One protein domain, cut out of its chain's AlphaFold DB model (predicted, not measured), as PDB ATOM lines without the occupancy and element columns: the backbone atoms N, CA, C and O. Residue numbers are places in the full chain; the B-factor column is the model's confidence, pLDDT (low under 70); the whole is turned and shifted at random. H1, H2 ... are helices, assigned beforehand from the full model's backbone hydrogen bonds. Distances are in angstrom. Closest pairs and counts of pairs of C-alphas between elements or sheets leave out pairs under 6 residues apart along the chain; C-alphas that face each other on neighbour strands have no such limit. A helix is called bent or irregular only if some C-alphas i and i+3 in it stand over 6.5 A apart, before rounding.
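Overview. This is residues 44 to 133 of the 271 residues of an uncharacterized protein of Phycisphaerae bacterium SM23_30 (UniProt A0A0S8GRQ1). Three helices side by side make a slim up-and-down bundle, a rod: H1 runs along most of it, H2 folds back beside it, and the shorter H3 packs on both. The 90 printed residues hold three named helices, H1, H2, H3, and no named strand: all helix, loose, radius of gyration of the C-alphas 16.5 A, spans 56 by 20 by 19 A.

Along the chain. H1, residues 46 to 76, is 44.5 A long from C-alpha 46 at (125.404, 118.903, 166.260), with a kink of 28 degrees near residue 63. H2, residues 85 to 110, 38.8 A, is irregular: C-alphas 106 and 109 are 7.8 A apart. H3, residues 113 to 132, 27.9 A, ends at (133.030, 107.661, 187.572).

Arrangement. H1 and H2, a hairpin, touch at a shallow tilt of 12 degrees, opposite ways; closest C-alphas: Ala 56 and Thr 93, 5.2 A. H1 touches H3 with residues 49 to 60 alone, the same way at 7 degrees; closest C-alphas: Val 57 and Thr 126, 6.2 A. H2 touches H3 with residues 97 to 108 alone, a hairpin at 19 degrees; closest C-alphas: Leu 100 and Thr 123, 6.8 A. Every O i to N i+4 pair is within hydrogen-bond range in H3, 26 of 27 in H1, 19 of 22 in H2.

Size, cuts and confidence. The farthest C-alphas, Asn 78 and Ser 112, are 55.9 A apart. The printed part has no cut; link H1 to H2 is short, H2 to H3 tight. Residues 80 to 86 and 133 have pLDDT under 70.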
ATOM      1  N   PRO A  44     119.065 122.266 164.520       70.50
ATOM      2  CA  PRO A  44     120.026 122.432 165.602       70.50
ATOM      3  C   PRO A  44     121.359 121.773 165.219       70.50
ATOM      4  O   PRO A  44     121.402 120.620 164.788       70.50
ATOM      5  N   ARG A  45     122.456 122.528 165.338       82.19
ATOM      6  CA  ARG A  45     123.777 122.100 164.864       82.19
ATOM      7  C   ARG A  45     124.448 121.171 165.881       82.19
ATOM      8  O   ARG A  45     124.670 121.574 167.021       82.19
ATOM      9  N   LEU A  46     124.798 119.960 165.439       78.31
ATOM     10  CA  LEU A  46     125.404 118.903 166.260       78.31
ATOM     11  C   LEU A  46     126.745 119.316 166.890       78.31
ATOM     12  O   LEU A  46     127.014 118.961 168.030       78.31
ATOM     13  N   TRP A  47     127.559 120.116 166.192       81.69
ATOM     14  CA  TRP A  47     128.869 120.552 166.700       81.69
ATOM     15  C   TRP A  47     128.782 121.326 168.019       81.69
ATOM     16  O   TRP A  47     129.706 121.272 168.822       81.69
ATOM     17  N   VAL A  48     127.664 122.015 168.283       84.12
ATOM     18  CA  VAL A  48     127.490 122.718 169.559       84.12
ATOM     19  C   VAL A  48     127.304 121.718 170.700       84.12
ATOM     20  O   VAL A  48     127.805 121.952 171.790       84.12
ATOM     21  N   ASP A  49     126.618 120.598 170.456       83.38
ATOM     22  CA  ASP A  49     126.470 119.541 171.464       83.38
ATOM     23  C   ASP A  49     127.831 118.879 171.742       83.38
ATOM     24  O   ASP A  49     128.157 118.633 172.897       83.38
ATOM     25  N   VAL A  50     128.661 118.688 170.708       81.88
ATOM     26  CA  VAL A  50     130.038 118.181 170.856       81.88
ATOM     27  C   VAL A  50     130.874 119.101 171.746       81.88
ATOM     28  O   VAL A  50     131.504 118.623 172.683       81.88
ATOM     29  N   LEU A  51     130.852 120.418 171.513       84.50
ATOM     30  CA  LEU A  51     131.592 121.369 172.352       84.50
ATOM     31  C   LEU A  51     131.102 121.382 173.803       84.50
ATOM     32  O   LEU A  51     131.915 121.478 174.715       84.50
ATOM     33  N   LEU A  52     129.789 121.273 174.024       84.06
ATOM     34  CA  LEU A  52     129.219 121.203 175.371       84.06
ATOM     35  C   LEU A  52     129.665 119.934 176.107       84.06
ATOM     36  O   LEU A  52     130.013 120.007 177.282       84.06
ATOM     37  N   VAL A  53     129.699 118.791 175.415       83.31
ATOM     38  CA  VAL A  53     130.203 117.529 175.975       83.31
ATOM     39  C   VAL A  53     131.688 117.636 176.284       83.31
ATOM     40  O   VAL A  53     132.077 117.333 177.402       83.31
ATOM     41  N   LEU A  54     132.510 118.107 175.342       82.12
ATOM     42  CA  LEU A  54     133.946 118.295 175.571       82.12
ATOM     43  C   LEU A  54     134.208 119.254 176.739       82.12
ATOM     44  O   LEU A  54     135.072 118.984 177.565       82.12
ATOM     45  N   GLY A  55     133.425 120.329 176.849       83.81
ATOM     46  CA  GLY A  55     133.478 121.255 177.976       83.81
ATOM     47  C   GLY A  55     133.139 120.578 179.303       83.81
ATOM     48  O   GLY A  55     133.913 120.678 180.245       83.81
ATOM     49  N   ALA A  56     132.025 119.846 179.382       82.25
ATOM     50  CA  ALA A  56     131.614 119.158 180.609       82.25
ATOM     51  C   ALA A  56     132.598 118.043 181.013       82.25
ATOM     52  O   ALA A  56     132.979 117.941 182.178       82.25
ATOM     53  N   VAL A  57     133.043 117.242 180.042       82.00
ATOM     54  CA  VAL A  57     134.004 116.147 180.241       82.00
ATOM     55  C   VAL A  57     135.399 116.668 180.566       82.00
ATOM     56  O   VAL A  57     136.121 115.985 181.272       82.00
ATOM     57  N   GLY A  58     135.792 117.849 180.087       82.50
ATOM     58  CA  GLY A  58     137.064 118.478 180.452       82.50
ATOM     59  C   GLY A  58     137.018 119.167 181.817       82.50
ATOM     60  O   GLY A  58     137.951 119.036 182.607       82.50
ATOM     61  N   LEU A  59     135.922 119.869 182.123       82.62
ATOM     62  CA  LEU A  59     135.767 120.611 183.376       82.62
ATOM     63  C   LEU A  59     135.665 119.702 184.599       82.62
ATOM     64  O   LEU A  59     136.198 120.075 185.633       82.62
ATOM     65  N   ALA A  60     135.042 118.525 184.501       79.31
ATOM     66  CA  ALA A  60     134.926 117.601 185.633       79.31
ATOM     67  C   ALA A  60     136.285 117.054 186.155       79.31
ATOM     68  O   ALA A  60     136.590 117.239 187.331       79.31
ATOM     69  N   PRO A  61     137.152 116.418 185.342       76.81
ATOM     70  CA  PRO A  61     138.497 116.016 185.760       76.81
ATOM     71  C   PRO A  61     139.421 117.216 185.974       76.81
ATOM     72  O   PRO A  61     140.232 117.205 186.899       76.81
ATOM     73  N   GLY A  62     139.279 118.273 185.164       80.19
ATOM     74  CA  GLY A  62     140.050 119.504 185.321       80.19
ATOM     75  C   GLY A  62     139.790 120.186 186.662       80.19
ATOM     76  O   GLY A  62     140.734 120.637 187.307       80.19
ATOM     77  N   SER A  63     138.538 120.206 187.128       79.50
ATOM     78  CA  SER A  63     138.189 120.762 188.434       79.50
ATOM     79  C   SER A  63     138.776 119.948 189.571       79.50
ATOM     80  O   SER A  63     139.256 120.538 190.531       79.50
ATOM     81  N   MET A  64     138.820 118.620 189.455       77.12
ATOM     82  CA  MET A  64     139.458 117.762 190.455       77.12
ATOM     83  C   MET A  64     140.965 117.991 190.535       77.12
ATOM     84  O   MET A  64     141.488 118.210 191.626       77.12
ATOM     85  N   ALA A  65     141.660 117.992 189.395       81.44
ATOM     86  CA  ALA A  65     143.097 118.260 189.354       81.44
ATOM     87  C   ALA A  65     143.424 119.655 189.904       81.44
ATOM     88  O   ALA A  65     144.358 119.814 190.691       81.44
ATOM     89  N   LEU A  66     142.614 120.657 189.543       82.56
ATOM     90  CA  LEU A  66     142.756 122.005 190.074       82.56
ATOM     91  C   LEU A  66     142.492 122.049 191.581       82.56
ATOM     92  O   LEU A  66     143.253 122.686 192.295       82.56
ATOM     93  N   SER A  67     141.463 121.354 192.070       81.31
ATOM     94  CA  SER A  67     141.147 121.287 193.503       81.31
ATOM     95  C   SER A  67     142.314 120.704 194.288       81.31
ATOM     96  O   SER A  67     142.744 121.305 195.263       81.31
ATOM     97  N   TYR A  68     142.884 119.591 193.814       83.88
ATOM     98  CA  TYR A  68     144.067 118.977 194.420       83.88
ATOM     99  C   TYR A  68     145.245 119.956 194.477       83.88
ATOM    100  O   TYR A  68     145.891 120.103 195.513       83.88
ATOM    101  N   TYR A  69     145.518 120.646 193.367       86.50
ATOM    102  CA  TYR A  69     146.607 121.614 193.289       86.50
ATOM    103  C   TYR A  69     146.375 122.826 194.200       86.50
ATOM    104  O   TYR A  69     147.304 123.260 194.876       86.50
ATOM    105  N   ILE A  70     145.145 123.339 194.268       85.12
ATOM    106  CA  ILE A  70     144.769 124.426 195.176       85.12
ATOM    107  C   ILE A  70     144.953 123.987 196.625       85.12
ATOM    108  O   ILE A  70     145.618 124.702 197.359       85.12
ATOM    109  N   SER A  71     144.468 122.806 197.025       86.00
ATOM    110  CA  SER A  71     144.677 122.285 198.385       86.00
ATOM    111  C   SER A  71     146.156 122.144 198.727       86.00
ATOM    112  O   SER A  71     146.572 122.474 199.831       86.00
ATOM    113  N   TYR A  72     146.969 121.693 197.771       90.38
ATOM    114  CA  TYR A  72     148.416 121.627 197.944       90.38
ATOM    115  C   TYR A  72     149.045 123.011 198.148       90.38
ATOM    116  O   TYR A  72     149.856 123.189 199.056       90.38
ATOM    117  N   LEU A  73     148.679 123.997 197.326       90.00
ATOM    118  CA  LEU A  73     149.169 125.367 197.478       90.00
ATOM    119  C   LEU A  73     148.685 126.011 198.779       90.00
ATOM    120  O   LEU A  73     149.445 126.741 199.408       90.00
ATOM    121  N   ASP A  74     147.454 125.717 199.183       88.19
ATOM    122  CA  ASP A  74     146.851 126.173 200.430       88.19
ATOM    123  C   ASP A  74     147.639 125.654 201.638       88.19
ATOM    124  O   ASP A  74     148.074 126.432 202.486       88.19
ATOM    125  N   GLY A  75     147.951 124.355 201.648       90.94
ATOM    126  CA  GLY A  75     148.851 123.766 202.636       90.94
ATOM    127  C   GLY A  75     150.236 124.410 202.610       90.94
ATOM    128  O   GLY A  75     150.757 124.804 203.651       90.94
ATOM    129  N   LEU A  76     150.821 124.598 201.423       93.06
ATOM    130  CA  LEU A  76     152.141 125.219 201.261       93.06
ATOM    131  C   LEU A  76     152.202 126.648 201.829       93.06
ATOM    132  O   LEU A  76     153.248 127.063 202.329       93.06
ATOM    133  N   GLN A  77     151.094 127.386 201.754       90.25
ATOM    134  CA  GLN A  77     150.943 128.749 202.274       90.25
ATOM    135  C   GLN A  77     150.359 128.806 203.692       90.25
ATOM    136  O   GLN A  77     150.190 129.905 204.220       90.25
ATOM    137  N   ASN A  78     150.104 127.653 204.320       86.38
ATOM    138  CA  ASN A  78     149.546 127.531 205.665       86.38
ATOM    139  C   ASN A  78     148.133 128.144 205.824       86.38
ATOM    140  O   ASN A  78     147.869 128.899 206.760       86.38
ATOM    141  N   GLY A  79     147.214 127.804 204.915       74.75
ATOM    142  CA  GLY A  79     145.790 128.148 205.018       74.75
ATOM    143  C   GLY A  79     145.443 129.537 204.491       74.75
ATOM    144  O   GLY A  79     145.007 130.417 205.238       74.75
ATOM    145  N   GLY A  80     145.632 129.733 203.189       66.88
ATOM    146  CA  GLY A  80     145.217 130.930 202.476       66.88
ATOM    147  C   GLY A  80     143.694 131.124 202.463       66.88
ATOM    148  O   GLY A  80     142.906 130.203 202.699       66.88
ATOM    149  N   PRO A  81     143.228 132.352 202.186       54.34
ATOM    150  CA  PRO A  81     141.810 132.609 202.076       54.34
ATOM    151  C   PRO A  81     141.270 131.885 200.832       54.34
ATOM    152  O   PRO A  81     141.696 132.142 199.709       54.34
ATOM    153  N   VAL A  82     140.229 131.078 201.049       55.62
ATOM    154  CA  VAL A  82     139.198 130.708 200.063       55.62
ATOM    155  C   VAL A  82     139.432 129.406 199.258       55.62
ATOM    156  O   VAL A  82     139.702 129.419 198.060       55.62
ATOM    157  N   ASN A  83     139.085 128.264 199.867       56.97
ATOM    158  CA  ASN A  83     138.836 126.970 199.199       56.97
ATOM    159  C   ASN A  83     137.482 126.895 198.438       56.97
ATOM    160  O   ASN A  83     136.948 125.813 198.216       56.97
ATOM    161  N   PHE A  84     136.895 128.020 198.005       61.03
ATOM    162  CA  PHE A  84     135.618 128.009 197.262       61.03
ATOM    163  C   PHE A  84     135.779 127.745 195.754       61.03
ATOM    164  O   PHE A  84     134.790 127.473 195.074       61.03
ATOM    165  N   SER A  85     137.001 127.809 195.210       63.28
ATOM    166  CA  SER A  85     137.265 127.663 193.765       63.28
ATOM    167  C   SER A  85     136.693 126.375 193.128       63.28
ATOM    168  O   SER A  85     136.082 126.475 192.057       63.28
ATOM    169  N   PRO A  86     136.771 125.189 193.769       66.12
ATOM    170  CA  PRO A  86     136.220 123.954 193.210       66.12
ATOM    171  C   PRO A  86     134.716 124.034 192.943       66.12
ATOM    172  O   PRO A  86     134.248 123.632 191.876       66.12
ATOM    173  N   CYS A  87     133.954 124.605 193.883       71.19
ATOM    174  CA  CYS A  87     132.494 124.663 193.835       71.19
ATOM    175  C   CYS A  87     131.981 125.342 192.555       71.19
ATOM    176  O   CYS A  87     130.982 124.909 191.979       71.19
ATOM    177  N   PHE A  88     132.697 126.354 192.056       76.50
ATOM    178  CA  PHE A  88     132.336 127.060 190.825       76.50
ATOM    179  C   PHE A  88     132.506 126.214 189.569       76.50
ATOM    180  O   PHE A  88     131.679 126.292 188.661       76.50
ATOM    181  N   LEU A  89     133.558 125.399 189.498       78.31
ATOM    182  CA  LEU A  89     133.801 124.549 188.332       78.31
ATOM    183  C   LEU A  89     132.788 123.405 188.255       78.31
ATOM    184  O   LEU A  89     132.332 123.042 187.167       78.31
ATOM    185  N   TYR A  90     132.364 122.886 189.406       76.75
ATOM    186  CA  TYR A  90     131.263 121.929 189.463       76.75
ATOM    187  C   TYR A  90     129.927 122.570 189.103       76.75
ATOM    188  O   TYR A  90     129.170 121.983 188.330       76.75
ATOM    189  N   LEU A  91     129.661 123.795 189.568       83.88
ATOM    190  CA  LEU A  91     128.480 124.546 189.148       83.88
ATOM    191  C   LEU A  91     128.478 124.774 187.630       83.88
ATOM    192  O   LEU A  91     127.457 124.555 186.980       83.88
ATOM    193  N   ALA A  92     129.618 125.141 187.041       84.00
ATOM    194  CA  ALA A  92     129.750 125.287 185.594       84.00
ATOM    195  C   ALA A  92     129.468 123.964 184.861       84.00
ATOM    196  O   ALA A  92     128.700 123.940 183.899       84.00
ATOM    197  N   THR A  93     130.017 122.851 185.353       82.25
ATOM    198  CA  THR A  93     129.765 121.505 184.810       82.25
ATOM    199  C   THR A  93     128.276 121.146 184.877       82.25
ATOM    200  O   THR A  93     127.701 120.669 183.897       82.25
ATOM    201  N   PHE A  94     127.620 121.448 185.999       84.56
ATOM    202  CA  PHE A  94     126.186 121.242 186.194       84.56
ATOM    203  C   PHE A  94     125.342 122.085 185.230       84.56
ATOM    204  O   PHE A  94     124.402 121.573 184.620       84.56
ATOM    205  N   VAL A  95     125.698 123.355 185.023       86.94
ATOM    206  CA  VAL A  95     125.023 124.239 184.057       86.94
ATOM    207  C   VAL A  95     125.153 123.697 182.630       86.94
ATOM    208  O   VAL A  95     124.157 123.647 181.906       86.94
ATOM    209  N   LEU A  96     126.340 123.237 182.220       84.94
ATOM    210  CA  LEU A  96     126.540 122.639 180.892       84.94
ATOM    211  C   LEU A  96     125.679 121.389 180.689       84.94
ATOM    212  O   LEU A  96     125.077 121.216 179.624       84.94
ATOM    213  N   TRP A  97     125.577 120.550 181.718       84.44
ATOM    214  CA  TRP A  97     124.731 119.362 181.693       84.44
ATOM    215  C   TRP A  97     123.244 119.713 181.532       84.44
ATOM    216  O   TRP A  97     122.562 119.153 180.670       84.44
ATOM    217  N   TRP A  98     122.752 120.715 182.264       86.19
ATOM    218  CA  TRP A  98     121.382 121.210 182.100       86.19
ATOM    219  C   TRP A  98     121.110 121.761 180.704       86.19
ATOM    220  O   TRP A  98     120.047 121.502 180.135       86.19
ATOM    221  N   ILE A  99     122.065 122.482 180.114       86.69
ATOM    222  CA  ILE A  99     121.936 122.990 178.741       86.69
ATOM    223  C   ILE A  99     121.804 121.827 177.748       86.69
ATOM    224  O   ILE A  99     120.953 121.888 176.855       86.69
ATOM    225  N   LEU A 100     122.600 120.761 177.896       83.94
ATOM    226  CA  LEU A 100     122.495 119.555 177.065       83.94
ATOM    227  C   LEU A 100     121.113 118.903 177.197       83.94
ATOM    228  O   LEU A 100     120.456 118.638 176.186       83.94
ATOM    229  N   PHE A 101     120.635 118.726 178.427       84.75
ATOM    230  CA  PHE A 101     119.337 118.117 178.712       84.75
ATOM    231  C   PHE A 101     118.163 118.928 178.139       84.75
ATOM    232  O   PHE A 101     117.330 118.400 177.397       84.75
ATOM    233  N   ILE A 102     118.135 120.243 178.386       86.31
ATOM    234  CA  ILE A 102     117.102 121.150 177.862       86.31
ATOM    235  C   ILE A 102     117.089 121.125 176.331       86.31
ATOM    236  O   ILE A 102     116.020 121.133 175.717       86.31
ATOM    237  N   ARG A 103     118.258 121.052 175.682       83.50
ATOM    238  CA  ARG A 103     118.345 120.964 174.217       83.50
ATOM    239  C   ARG A 103     117.768 119.665 173.663       83.50
ATOM    240  O   ARG A 103     117.248 119.684 172.550       83.50
ATOM    241  N   ILE A 104     117.826 118.554 174.391       83.06
ATOM    242  CA  ILE A 104     117.149 117.320 173.971       83.06
ATOM    243  C   ILE A 104     115.637 117.519 174.030       83.06
ATOM    244  O   ILE A 104     114.965 117.275 173.032       83.06
ATOM    245  N   ILE A 105     115.117 118.049 175.140       84.75
ATOM    246  CA  ILE A 105     113.675 118.253 175.343       84.75
ATOM    247  C   ILE A 105     113.097 119.242 174.325       84.75
ATOM    248  O   ILE A 105     112.126 118.937 173.634       84.75
ATOM    249  N   VAL A 106     113.699 120.429 174.201       84.81
ATOM    250  CA  VAL A 106     113.178 121.517 173.354       84.81
ATOM    251  C   VAL A 106     113.182 121.133 171.877       84.81
ATOM    252  O   VAL A 106     112.268 121.503 171.137       84.81
ATOM    253  N   PHE A 107     114.195 120.388 171.433       81.50
ATOM    254  CA  PHE A 107     114.326 119.999 170.033       81.50
ATOM    255  C   PHE A 107     113.801 118.593 169.737       81.50
ATOM    256  O   PHE A 107     113.817 118.220 168.571       81.50
ATOM    257  N   PHE A 108     113.272 117.845 170.712       81.19
ATOM    258  CA  PHE A 108     112.874 116.438 170.554       81.19
ATOM    259  C   PHE A 108     112.016 116.185 169.305       81.19
ATOM    260  O   PHE A 108     112.348 115.337 168.484       81.19
ATOM    261  N   LYS A 109     110.977 117.006 169.086       83.44
ATOM    262  CA  LYS A 109     110.068 116.890 167.925       83.44
ATOM    263  C   LYS A 109     110.704 117.238 166.572       83.44
ATOM    264  O   LYS A 109     110.100 116.991 165.536       83.44
ATOM    265  N   ARG A 110     111.875 117.877 166.567       81.81
ATOM    266  CA  ARG A 110     112.596 118.336 165.364       81.81
ATOM    267  C   ARG A 110     113.839 117.499 165.063       81.81
ATOM    268  O   ARG A 110     114.532 117.784 164.087       81.81
ATOM    269  N   LEU A 111     114.165 116.532 165.916       83.81
ATOM    270  CA  LEU A 111     115.340 115.685 165.773       83.81
ATOM    271  C   LEU A 111     114.960 114.391 165.054       83.81
ATOM    272  O   LEU A 111     113.900 113.820 165.287       83.81
ATOM    273  N   SER A 112     115.854 113.919 164.191       86.19
ATOM    274  CA  SER A 112     115.766 112.547 163.679       86.19
ATOM    275  C   SER A 112     116.072 111.537 164.789       86.19
ATOM    276  O   SER A 112     116.800 111.858 165.730       86.19
ATOM    277  N   THR A 113     115.595 110.297 164.650       85.12
ATOM    278  CA  THR A 113     115.875 109.200 165.596       85.12
ATOM    279  C   THR A 113     117.372 109.053 165.874       85.12
ATOM    280  O   THR A 113     117.784 108.973 167.027       85.12
ATOM    281  N   VAL A 114     118.208 109.128 164.832       79.88
ATOM    282  CA  VAL A 114     119.674 109.063 164.954       79.88
ATOM    283  C   VAL A 114     120.222 110.208 165.810       79.88
ATOM    284  O   VAL A 114     121.067 109.992 166.675       79.88
ATOM    285  N   GLN A 115     119.725 111.431 165.623       81.88
ATOM    286  CA  GLN A 115     120.168 112.582 166.414       81.88
ATOM    287  C   GLN A 115     119.721 112.501 167.873       81.88
ATOM    288  O   GLN A 115     120.464 112.939 168.751       81.88
ATOM    289  N   VAL A 116     118.530 111.957 168.137       84.19
ATOM    290  CA  VAL A 116     118.076 111.681 169.505       84.19
ATOM    291  C   VAL A 116     119.026 110.685 170.162       84.19
ATOM    292  O   VAL A 116     119.536 110.975 171.238       84.19
ATOM    293  N   ILE A 117     119.347 109.577 169.487       83.31
ATOM    294  CA  ILE A 117     120.274 108.558 169.999       83.31
ATOM    295  C   ILE A 117     121.646 109.168 170.317       83.31
ATOM    296  O   ILE A 117     122.121 109.026 171.441       83.31
ATOM    297  N   ILE A 118     122.261 109.904 169.382       81.75
ATOM    298  CA  ILE A 118     123.586 110.524 169.592       81.75
ATOM    299  C   ILE A 118     123.571 111.476 170.796       81.75
ATOM    300  O   ILE A 118     124.471 111.439 171.634       81.75
ATOM    301  N   ARG A 119     122.543 112.322 170.921       85.56
ATOM    302  CA  ARG A 119     122.445 113.286 172.031       85.56
ATOM    303  C   ARG A 119     122.165 112.614 173.374       85.56
ATOM    304  O   ARG A 119     122.688 113.060 174.396       85.56
ATOM    305  N   SER A 120     121.384 111.539 173.374       83.44
ATOM    306  CA  SER A 120     121.185 110.709 174.562       83.44
ATOM    307  C   SER A 120     122.498 110.066 174.998       83.44
ATOM    308  O   SER A 120     122.843 110.163 176.171       83.44
ATOM    309  N   ILE A 121     123.284 109.515 174.063       84.25
ATOM    310  CA  ILE A 121     124.625 108.969 174.344       84.25
ATOM    311  C   ILE A 121     125.530 110.046 174.947       84.25
ATOM    312  O   ILE A 121     126.168 109.802 175.963       84.25
ATOM    313  N   PHE A 122     125.551 111.252 174.382       85.50
ATOM    314  CA  PHE A 122     126.316 112.377 174.930       85.50
ATOM    315  C   PHE A 122     125.929 112.713 176.370       85.50
ATOM    316  O   PHE A 122     126.800 112.860 177.225       85.50
ATOM    317  N   THR A 123     124.630 112.771 176.654       83.31
ATOM    318  CA  THR A 123     124.131 113.006 178.016       83.31
ATOM    319  C   THR A 123     124.563 111.884 178.956       83.31
ATOM    320  O   THR A 123     125.085 112.157 180.036       83.31
ATOM    321  N   ILE A 124     124.428 110.626 178.530       85.12
ATOM    322  CA  ILE A 124     124.856 109.456 179.303       85.12
ATOM    323  C   ILE A 124     126.360 109.513 179.580       85.12
ATOM    324  O   ILE A 124     126.754 109.331 180.725       85.12
ATOM    325  N   ILE A 125     127.196 109.830 178.586       85.19
ATOM    326  CA  ILE A 125     128.650 109.972 178.759       85.19
ATOM    327  C   ILE A 125     128.963 111.037 179.809       85.19
ATOM    328  O   ILE A 125     129.762 110.782 180.701       85.19
ATOM    329  N   THR A 126     128.319 112.206 179.755       83.00
ATOM    330  CA  THR A 126     128.561 113.253 180.763       83.00
ATOM    331  C   THR A 126     128.147 112.820 182.172       83.00
ATOM    332  O   THR A 126     128.876 113.088 183.122       83.00
ATOM    333  N   ILE A 127     127.037 112.086 182.314       83.94
ATOM    334  CA  ILE A 127     126.601 111.518 183.599       83.94
ATOM    335  C   ILE A 127     127.602 110.469 184.083       83.94
ATOM    336  O   ILE A 127     128.001 110.504 185.242       83.94
ATOM    337  N   LEU A 128     128.042 109.567 183.205       84.31
ATOM    338  CA  LEU A 128     129.046 108.558 183.530       84.31
ATOM    339  C   LEU A 128     130.356 109.207 183.961       84.31
ATOM    340  O   LEU A 128     130.923 108.775 184.952       84.31
ATOM    341  N   VAL A 129     130.806 110.273 183.294       83.06
ATOM    342  CA  VAL A 129     131.991 111.020 183.730       83.06
ATOM    343  C   VAL A 129     131.775 111.599 185.121       83.06
ATOM    344  O   VAL A 129     132.669 111.454 185.936       83.06
ATOM    345  N   ILE A 130     130.615 112.170 185.445       79.06
ATOM    346  CA  ILE A 130     130.322 112.682 186.799       79.06
ATOM    347  C   ILE A 130     130.265 111.553 187.847       79.06
ATOM    348  O   ILE A 130     130.729 111.744 188.965       79.06
ATOM    349  N   ILE A 131     129.718 110.383 187.501       80.31
ATOM    350  CA  ILE A 131     129.594 109.228 188.411       80.31
ATOM    351  C   ILE A 131     130.942 108.529 188.637       80.31
ATOM    352  O   ILE A 131     131.236 108.117 189.759       80.31
ATOM    353  N   ILE A 132     131.725 108.347 187.570       77.31
ATOM    354  CA  ILE A 132     133.030 107.661 187.572       77.31
ATOM    355  C   ILE A 132     134.130 108.596 188.066       77.31
ATOM    356  O   ILE A 132     135.122 108.129 188.624       77.31
ATOM    357  N   SER A 133     133.956 109.909 187.879       69.06
ATOM    358  CA  SER A 133     134.781 110.916 188.536       69.06
ATOM    359  C   SER A 133     134.887 110.549 190.011       69.06
ATOM    360  O   SER A 133     133.843 110.323 190.629       69.06
TER     361      SER A 133